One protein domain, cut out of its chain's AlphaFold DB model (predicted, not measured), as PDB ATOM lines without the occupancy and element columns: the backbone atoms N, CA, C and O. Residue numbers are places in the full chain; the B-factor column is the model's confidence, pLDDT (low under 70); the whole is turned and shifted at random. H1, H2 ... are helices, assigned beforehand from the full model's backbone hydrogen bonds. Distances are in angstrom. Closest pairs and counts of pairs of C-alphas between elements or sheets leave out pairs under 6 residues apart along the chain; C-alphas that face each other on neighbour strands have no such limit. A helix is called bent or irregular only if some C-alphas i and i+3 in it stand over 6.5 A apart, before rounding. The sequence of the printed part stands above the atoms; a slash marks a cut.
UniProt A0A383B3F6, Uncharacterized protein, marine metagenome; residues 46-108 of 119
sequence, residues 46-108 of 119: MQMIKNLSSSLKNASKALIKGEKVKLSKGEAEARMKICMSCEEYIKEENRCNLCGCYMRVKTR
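What this domain is: This is residues 46 to 108 of the 119 residues of an uncharacterized protein of marine metagenome (UniProt A0A383B3F6). The printed part is a flat, open U: the long helix H1 makes one arm, a link runs across the base, and H2 folds back as the shorter second arm, with H1 and H2 well separated. From the end of H2, a long stretch with no named element, residues 85 to 102, loops round and turns back into the space between the arms, where it ends in the short H3. The printed part has 63 residues, with three named helices in the order H1, H2, H3 and no named strand; the class is all helix. It is only just compact, close to loose, with a radius of gyration of the C-alphas of 12.7 A, and the C-alphas span 35 by 32 by 13 A.

How they stand to each other: Begin at Met 46, where H1, residues 46 to 64, starts; it touches no helix. After a short link of 8 residues you reach H2, residues 73 to 84, which is apart from H1. Next, look at residues 89 to 90, which pair with residues 95 to 96, antiparallel, in runs too short to be named strands. Then find H3, residues 103 to 106, which is apart from H1. H3 and H2 only just touch, with 3 pairs of C-alphas within 8 A, and H2 does so with residues 80 to 83 alone. Their closest C-alphas are those of Met 80 and Met 103, 6.8 A apart, and their centres are 9.3 A apart. Along the backbones of H1 and H2, each O i to N i+4 pair is within hydrogen-bond range. H3 is too short for such a pair, and its 1 pair of O i and N i+3 is not within range.

Where its parts are: Find C-alpha 46 at (106.876, 48.381, 82.917); from there H1 runs 19 residues and 27.1 A to C-alpha 64 at (91.596, 27.247, 75.417). H2 starts at C-alpha 73, at (76.390, 43.264, 82.417), and covers 12 residues and 16.2 A to C-alpha 84. H3, four residues, measures 5.0 A from C-alpha 103 to C-alpha 106, which you find at (88.929, 45.263, 83.737). None of the helices is bent or irregular.

The domain as a whole: The two C-alphas farthest apart are those of Lys 65 and Glu 92, at 36.7 A, while the first and last printed C-alphas, of Met 46 and Arg 108, are 23.4 A apart. The link from H2 to H3, 18 residues, is long; its C-alphas lie 6 to 17 A from the mean of the C-alphas. The printed part has no cut. In the B-factor column you find a mean pLDDT of the printed part of 97.0, and no printed residue is under 70 in this model.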
ATOM      1  N   MET A  46     106.409  49.769  82.885       96.19
ATOM      2  CA  MET A  46     106.876  48.381  82.917       96.19
ATOM      3  C   MET A  46     105.946  47.482  83.745       96.19
ATOM      4  O   MET A  46     105.602  46.374  83.327       96.19
ATOM      5  N   GLN A  47     105.481  47.973  84.897       96.12
ATOM      6  CA  GLN A  47     104.545  47.232  85.738       96.12
ATOM      7  C   GLN A  47     103.171  47.096  85.066       96.12
ATOM      8  O   GLN A  47     102.563  46.027  85.129       96.12
ATOM      9  N   MET A  48     102.695  48.131  84.367       95.94
ATOM     10  CA  MET A  48     101.453  48.052  83.591       95.94
ATOM     11  C   MET A  48     101.544  47.041  82.442       95.94
ATOM     12  O   MET A  48     100.606  46.266  82.255       95.94
ATOM     13  N   ILE A  49     102.675  46.980  81.728       97.06
ATOM     14  CA  ILE A  49     102.925  45.966  80.689       97.06
ATOM     15  C   ILE A  49     102.881  44.562  81.297       97.06
ATOM     16  O   ILE A  49     102.200  43.680  80.778       97.06
ATOM     17  N   LYS A  50     103.542  44.350  82.441       96.56
ATOM     18  CA  LYS A  50     103.520  43.061  83.149       96.56
ATOM     19  C   LYS A  50     102.103  42.650  83.568       96.56
ATOM     20  O   LYS A  50     101.726  41.485  83.398       96.56
ATOM     21  N   ASN A  51     101.315  43.594  84.090       94.62
ATOM     22  CA  ASN A  51      99.920  43.362  84.467       94.62
ATOM     23  C   ASN A  51      99.084  42.964  83.240       94.62
ATOM     24  O   ASN A  51      98.403  41.941  83.280       94.62
ATOM     25  N   LEU A  52      99.200  43.708  82.134       96.38
ATOM     26  CA  LEU A  52      98.485  43.424  80.887       96.38
ATOM     27  C   LEU A  52      98.847  42.050  80.305       96.38
ATOM     28  O   LEU A  52      97.956  41.276  79.962       96.38
ATOM     29  N   SER A  53     100.137  41.711  80.243       97.00
ATOM     30  CA  SER A  53     100.603  40.401  79.766       97.00
ATOM     31  C   SER A  53     100.040  39.253  80.604       97.00
ATOM     32  O   SER A  53      99.667  38.205  80.072       97.00
ATOM     33  N   SER A  54      99.930  39.453  81.919       94.25
ATOM     34  CA  SER A  54      99.337  38.465  82.826       94.25
ATOM     35  C   SER A  54      97.836  38.298  82.573       94.25
ATOM     36  O   SER A  54      97.352  37.167  82.495       94.25
ATOM     37  N   SER A  55      97.114  39.403  82.374       95.06
ATOM     38  CA  SER A  55      95.699  39.400  81.988       95.06
ATOM     39  C   SER A  55      95.465  38.656  80.676       95.06
ATOM     40  O   SER A  55      94.592  37.790  80.606       95.06
ATOM     41  N   LEU A  56      96.287  38.928  79.658       96.88
ATOM     42  CA  LEU A  56      96.198  38.264  78.359       96.88
ATOM     43  C   LEU A  56      96.442  36.758  78.484       96.88
ATOM     44  O   LEU A  56      95.636  35.967  78.007       96.88
ATOM     45  N   LYS A  57      97.497  36.350  79.201       97.62
ATOM     46  CA  LYS A  57      97.794  34.932  79.456       97.62
ATOM     47  C   LYS A  57      96.619  34.215  80.123       97.62
ATOM     48  O   LYS A  57      96.313  33.079  79.762       97.62
ATOM     49  N   ASN A  58      95.970  34.851  81.097       95.88
ATOM     50  CA  ASN A  58      94.823  34.267  81.791       95.88
ATOM     51  C   ASN A  58      93.596  34.167  80.878       95.88
ATOM     52  O   ASN A  58      92.950  33.123  80.858       95.88
ATOM     53  N   ALA A  59      93.322  35.200  80.078       95.81
ATOM     54  CA  ALA A  59      92.248  35.174  79.090       95.81
ATOM     55  C   ALA A  59      92.477  34.087  78.024       95.81
ATOM     56  O   ALA A  59      91.569  33.308  77.749       95.81
ATOM     57  N   SER A  60      93.693  33.960  77.481       97.00
ATOM     58  CA  SER A  60      94.045  32.899  76.528       97.00
ATOM     59  C   SER A  60      93.853  31.506  77.127       97.00
ATOM     60  O   SER A  60      93.281  30.632  76.483       97.00
ATOM     61  N   LYS A  61      94.282  31.297  78.379       97.50
ATOM     62  CA  LYS A  61      94.048  30.030  79.088       97.50
ATOM     63  C   LYS A  61      92.558  29.725  79.240       97.50
ATOM     64  O   LYS A  61      92.175  28.581  79.034       97.50
ATOM     65  N   ALA A  62      91.744  30.721  79.587       96.00
ATOM     66  CA  ALA A  62      90.298  30.555  79.703       96.00
ATOM     67  C   ALA A  62      89.667  30.175  78.354       96.00
ATOM     68  O   ALA A  62      88.902  29.220  78.298       96.00
ATOM     69  N   LEU A  63      90.061  30.831  77.257       96.56
ATOM     70  CA  LEU A  63      89.577  30.490  75.912       96.56
ATOM     71  C   LEU A  63      89.914  29.052  75.513       96.56
ATOM     72  O   LEU A  63      89.036  28.334  75.050       96.56
ATOM     73  N   ILE A  64      91.160  28.619  75.730       97.62
ATOM     74  CA  ILE A  64      91.596  27.247  75.417       97.62
ATOM     75  C   ILE A  64      90.789  26.215  76.215       97.62
ATOM     76  O   ILE A  64      90.505  25.131  75.719       97.62
ATOM     77  N   LYS A  65      90.391  26.556  77.443       97.38
ATOM     78  CA  LYS A  65      89.555  25.708  78.300       97.38
ATOM     79  C   LYS A  65      88.050  25.821  78.026       97.38
ATOM     80  O   LYS A  65      87.278  25.136  78.684       97.38
ATOM     81  N   GLY A  66      87.619  26.692  77.110       95.50
ATOM     82  CA  GLY A  66      86.198  26.972  76.878       95.50
ATOM     83  C   GLY A  66      85.509  27.724  78.025       95.50
ATOM     84  O   GLY A  66      84.287  27.705  78.136       95.50
ATOM     85  N   GLU A  67      86.273  28.382  78.896       95.56
ATOM     86  CA  GLU A  67      85.750  29.187  79.997       95.56
ATOM     87  C   GLU A  67      85.271  30.569  79.510       95.56
ATOM     88  O   GLU A  67      85.737  31.130  78.513       95.56
ATOM     89  N   LYS A  68      84.346  31.169  80.263       93.69
ATOM     90  CA  LYS A  68      83.830  32.519  80.005       93.69
ATOM     91  C   LYS A  68      84.944  33.555  80.194       93.69
ATOM     92  O   LYS A  68      85.529  33.648  81.267       93.69
ATOM     93  N   VAL A  69      85.178  34.401  79.189       96.25
ATOM     94  CA  VAL A  69      86.155  35.511  79.272       96.25
ATOM     95  C   VAL A  69      85.506  36.844  79.632       96.25
ATOM     96  O   VAL A  69      86.110  37.671  80.310       96.25
ATOM     97  N   LYS A  70      84.262  37.065  79.206       97.19
ATOM     98  CA  LYS A  70      83.518  38.307  79.436       97.19
ATOM     99  C   LYS A  70      82.346  38.041  80.364       97.19
ATOM    100  O   LYS A  70      81.573  37.133  80.092       97.19
ATOM    101  N   LEU A  71      82.187  38.840  81.414       96.88
ATOM    102  CA  LEU A  71      81.079  38.740  82.364       96.88
ATOM    103  C   LEU A  71      79.750  39.263  81.819       96.88
ATOM    104  O   LEU A  71      79.699  39.966  80.806       96.88
ATOM    105  N   SER A  72      78.664  38.918  82.520       97.69
ATOM    106  CA  SER A  72      77.371  39.560  82.283       97.69
ATOM    107  C   SER A  72      77.434  41.048  82.649       97.69
ATOM    108  O   SER A  72      78.315  41.495  83.392       97.69
ATOM    109  N   LYS A  73      76.481  41.828  82.130       97.62
ATOM    110  CA  LYS A  73      76.390  43.264  82.417       97.62
ATOM    111  C   LYS A  73      76.247  43.533  83.922       97.62
ATOM    112  O   LYS A  73      76.996  44.351  84.442       97.62
ATOM    113  N   GLY A  74      75.377  42.789  84.613       98.25
ATOM    114  CA  GLY A  74      75.146  42.955  86.053       98.25
ATOM    115  C   GLY A  74      76.383  42.665  86.909       98.25
ATOM    116  O   GLY A  74      76.722  43.455  87.784       98.25
ATOM    117  N   GLU A  75      77.121  41.587  86.616       98.19
ATOM    118  CA  GLU A  75      78.368  41.269  87.334       98.19
ATOM    119  C   GLU A  75      79.445  42.349  87.118       98.19
ATOM    120  O   GLU A  75      80.141  42.748  88.055       98.19
ATOM    121  N   ALA A  76      79.575  42.848  85.886       98.38
ATOM    122  CA  ALA A  76      80.523  43.912  85.571       98.38
ATOM    123  C   ALA A  76      80.154  45.238  86.259       98.38
ATOM    124  O   ALA A  76      81.035  45.934  86.763       98.38
ATOM    125  N   GLU A  77      78.865  45.581  86.308       98.50
ATOM    126  CA  GLU A  77      78.356  46.767  87.007       98.50
ATOM    127  C   GLU A  77      78.560  46.670  88.519       98.50
ATOM    128  O   GLU A  77      78.994  47.645  89.130       98.50
ATOM    129  N   ALA A  78      78.350  45.493  89.116       98.50
ATOM    130  CA  ALA A  78      78.632  45.259  90.531       98.50
ATOM    131  C   ALA A  78      80.117  45.498  90.860       98.50
ATOM    132  O   ALA A  78      80.436  46.260  91.775       98.50
ATOM    133  N   ARG A  79      81.036  44.934  90.061       98.50
ATOM    134  CA  ARG A  79      82.484  45.175  90.199       98.50
ATOM    135  C   ARG A  79      82.845  46.652  90.011       98.50
ATOM    136  O   ARG A  79      83.674  47.185  90.747       98.50
ATOM    137  N   MET A  80      82.222  47.329  89.046       98.44
ATOM    138  CA  MET A  80      82.454  48.755  88.804       98.44
ATOM    139  C   MET A  80      81.968  49.619  89.972       98.44
ATOM    140  O   MET A  80      82.687  50.531  90.374       98.44
ATOM    141  N   LYS A  81      80.808  49.306  90.561       98.50
ATOM    142  CA  LYS A  81      80.266  50.012  91.730       98.50
ATOM    143  C   LYS A  81      81.224  49.946  92.923       98.50
ATOM    144  O   LYS A  81      81.465  50.971  93.549       98.50
ATOM    145  N   ILE A  82      81.831  48.780  93.166       98.44
ATOM    146  CA  ILE A  82      82.867  48.599  94.199       98.44
ATOM    147  C   ILE A  82      84.089  49.482  93.916       98.44
ATOM    148  O   ILE A  82      84.655  50.083  94.827       98.44
ATOM    149  N   CYS A  83      84.515  49.587  92.655       97.88
ATOM    150  CA  CYS A  83      85.637  50.453  92.301       97.88
ATOM    151  C   CYS A  83      85.313  51.938  92.451       97.88
ATOM    152  O   CYS A  83      86.173  52.677  92.908       97.88
ATOM    153  N   MET A  84      84.098  52.380  92.125       97.75
ATOM    154  CA  MET A  84      83.717  53.791  92.251       97.75
ATOM    155  C   MET A  84      83.751  54.306  93.698       97.75
ATOM    156  O   MET A  84      83.924  55.504  93.891       97.75
ATOM    157  N   SER A  85      83.617  53.423  94.694       97.06
ATOM    158  CA  SER A  85      83.759  53.753  96.120       97.06
ATOM    159  C   SER A  85      85.150  53.445  96.695       97.06
ATOM    160  O   SER A  85      85.341  53.530  97.903       97.06
ATOM    161  N   CYS A  86      86.106  53.008  95.872       97.12
ATOM    162  CA  CYS A  86      87.436  52.603  96.322       97.12
ATOM    163  C   CYS A  86      88.385  53.806  96.394       97.12
ATOM    164  O   CYS A  86      88.482  54.573  95.438       97.12
ATOM    165  N   GLU A  87      89.166  53.902  97.469       96.31
ATOM    166  CA  GLU A  87      90.208  54.916  97.647       96.31
ATOM    167  C   GLU A  87      91.244  54.902  96.512       96.31
ATOM    168  O   GLU A  87      91.722  55.949  96.098       96.31
ATOM    169  N   GLU A  88      91.499  53.745  95.903       96.88
ATOM    170  CA  GLU A  88      92.461  53.591  94.806       96.88
ATOM    171  C   GLU A  88      91.891  53.913  93.418       96.88
ATOM    172  O   GLU A  88      92.571  53.740  92.406       96.88
ATOM    173  N   TYR A  89      90.624  54.311  93.318       97.62
ATOM    174  CA  TYR A  89      90.035  54.694  92.040       97.62
ATOM    175  C   TYR A  89      90.359  56.154  91.714       97.62
ATOM    176  O   TYR A  89      90.170  57.054  92.535       97.62
ATOM    177  N   ILE A  90      90.868  56.368  90.502       96.88
ATOM    178  CA  ILE A  90      91.134  57.679  89.909       96.88
ATOM    179  C   ILE A  90      89.946  57.970  88.992       96.88
ATOM    180  O   ILE A  90      89.808  57.362  87.921       96.88
ATOM    181  N   LYS A  91      89.038  58.830  89.459       94.50
ATOM    182  CA  LYS A  91      87.718  59.047  88.848       94.50
ATOM    183  C   LYS A  91      87.838  59.720  87.484       94.50
ATOM    184  O   LYS A  91      87.151  59.322  86.543       94.50
ATOM    185  N   GLU A  92      88.753  60.671  87.380       94.69
ATOM    186  CA  GLU A  92      89.027  61.501  86.210       94.69
ATOM    187  C   GLU A  92      89.499  60.628  85.039       94.69
ATOM    188  O   GLU A  92      89.005  60.746  83.920       94.69
ATOM    189  N   GLU A  93      90.371  59.654  85.315       94.94
ATOM    190  CA  GLU A  93      90.911  58.734  84.308       94.94
ATOM    191  C   GLU A  93      90.086  57.449  84.132       94.94
ATOM    192  O   GLU A  93      90.301  56.685  83.190       94.94
ATOM    193  N   ASN A  94      89.137  57.167  85.032       96.62
ATOM    194  CA  ASN A  94      88.465  55.868  85.143       96.62
ATOM    195  C   ASN A  94      89.447  54.685  85.315       96.62
ATOM    196  O   ASN A  94      89.218  53.585  84.789       96.62
ATOM    197  N   ARG A  95      90.530  54.886  86.073       97.94
ATOM    198  CA  ARG A  95      91.602  53.897  86.285       97.94
ATOM    199  C   ARG A  95      91.792  53.561  87.758       97.94
ATOM    200  O   ARG A  95      91.312  54.260  88.640       97.94
ATOM    201  N   CYS A  96      92.476  52.453  88.024       97.62
ATOM    202  CA  CYS A  96      92.913  52.094  89.371       97.62
ATOM    203  C   CYS A  96      94.382  52.481  89.569       97.62
ATOM    204  O   CYS A  96      95.232  52.067  88.784       97.62
ATOM    205  N   ASN A  97      94.664  53.205  90.647       97.44
ATOM    206  CA  ASN A  97      95.985  53.666  91.058       97.44
ATOM    207  C   ASN A  97      96.974  52.515  91.331       97.44
ATOM    208  O   ASN A  97      98.155  52.640  91.050       97.44
ATOM    209  N   LEU A  98      96.492  51.349  91.778       96.81
ATOM    210  CA  LEU A  98      97.362  50.204  92.083       96.81
ATOM    211  C   LEU A  98      97.806  49.406  90.852       96.81
ATOM    212  O   LEU A  98      98.938  48.934  90.777       96.81
ATOM    213  N   CYS A  99      96.897  49.170  89.901       96.62
ATOM    214  CA  CYS A  99      97.170  48.280  88.761       96.62
ATOM    215  C   CYS A  99      97.271  48.996  87.414       96.62
ATOM    216  O   CYS A  99      97.745  48.396  86.447       96.62
ATOM    217  N   GLY A 100      96.813  50.245  87.336       96.88
ATOM    218  CA  GLY A 100      96.798  51.057  86.124       96.88
ATOM    219  C   GLY A 100      95.744  50.654  85.088       96.88
ATOM    220  O   GLY A 100      95.691  51.244  84.012       96.88
ATOM    221  N   CYS A 101      94.887  49.666  85.342       98.00
ATOM    222  CA  CYS A 101      93.883  49.257  84.358       98.00
ATOM    223  C   CYS A 101      92.741  50.277  84.237       98.00
ATOM    224  O   CYS A 101      92.308  50.853  85.236       98.00
ATOM    225  N   TYR A 102      92.168  50.401  83.037       97.88
ATOM    226  CA  TYR A 102      90.871  51.049  82.842       97.88
ATOM    227  C   TYR A 102      89.764  50.197  83.458       97.88
ATOM    228  O   TYR A 102      89.483  49.084  83.000       97.88
ATOM    229  N   MET A 103      89.108  50.714  84.495       98.19
ATOM    230  CA  MET A 103      88.181  49.916  85.298       98.19
ATOM    231  C   MET A 103      86.915  49.535  84.534       98.19
ATOM    232  O   MET A 103      86.423  48.423  84.708       98.19
ATOM    233  N   ARG A 104      86.463  50.366  83.585       97.06
ATOM    234  CA  ARG A 104      85.355  50.020  82.670       97.06
ATOM    235  C   ARG A 104      85.639  48.774  81.821       97.06
ATOM    236  O   ARG A 104      84.701  48.119  81.374       97.06
ATOM    237  N   VAL A 105      86.915  48.459  81.589       97.56
ATOM    238  CA  VAL A 105      87.353  47.270  80.845       97.56
ATOM    239  C   VAL A 105      87.617  46.119  81.808       97.56
ATOM    240  O   VAL A 105      86.989  45.072  81.681       97.56
ATOM    241  N   LYS A 106      88.488  46.321  82.809       97.81
ATOM    242  CA  LYS A 106      88.929  45.263  83.737       97.81
ATOM    243  C   LYS A 106      87.757  44.571  84.439       97.81
ATOM    244  O   LYS A 106      87.741  43.352  84.547       97.81
ATOM    245  N   THR A 107      86.750  45.333  84.868       98.38
ATOM    246  CA  THR A 107      85.564  44.801  85.569       98.38
ATOM    247  C   THR A 107      84.733  43.845  84.713       98.38
ATOM    248  O   THR A 107      84.084  42.955  85.256       98.38
ATOM    249  N   ARG A 108      84.790  43.968  83.380       98.19
ATOM    250  CA  ARG A 108      84.057  43.113  82.432       98.19
ATOM    251  C   ARG A 108      84.766  41.794  82.130       98.19
ATOM    252  O   ARG A 108      84.141  40.915  81.542       98.19
TER     253      ARG A 108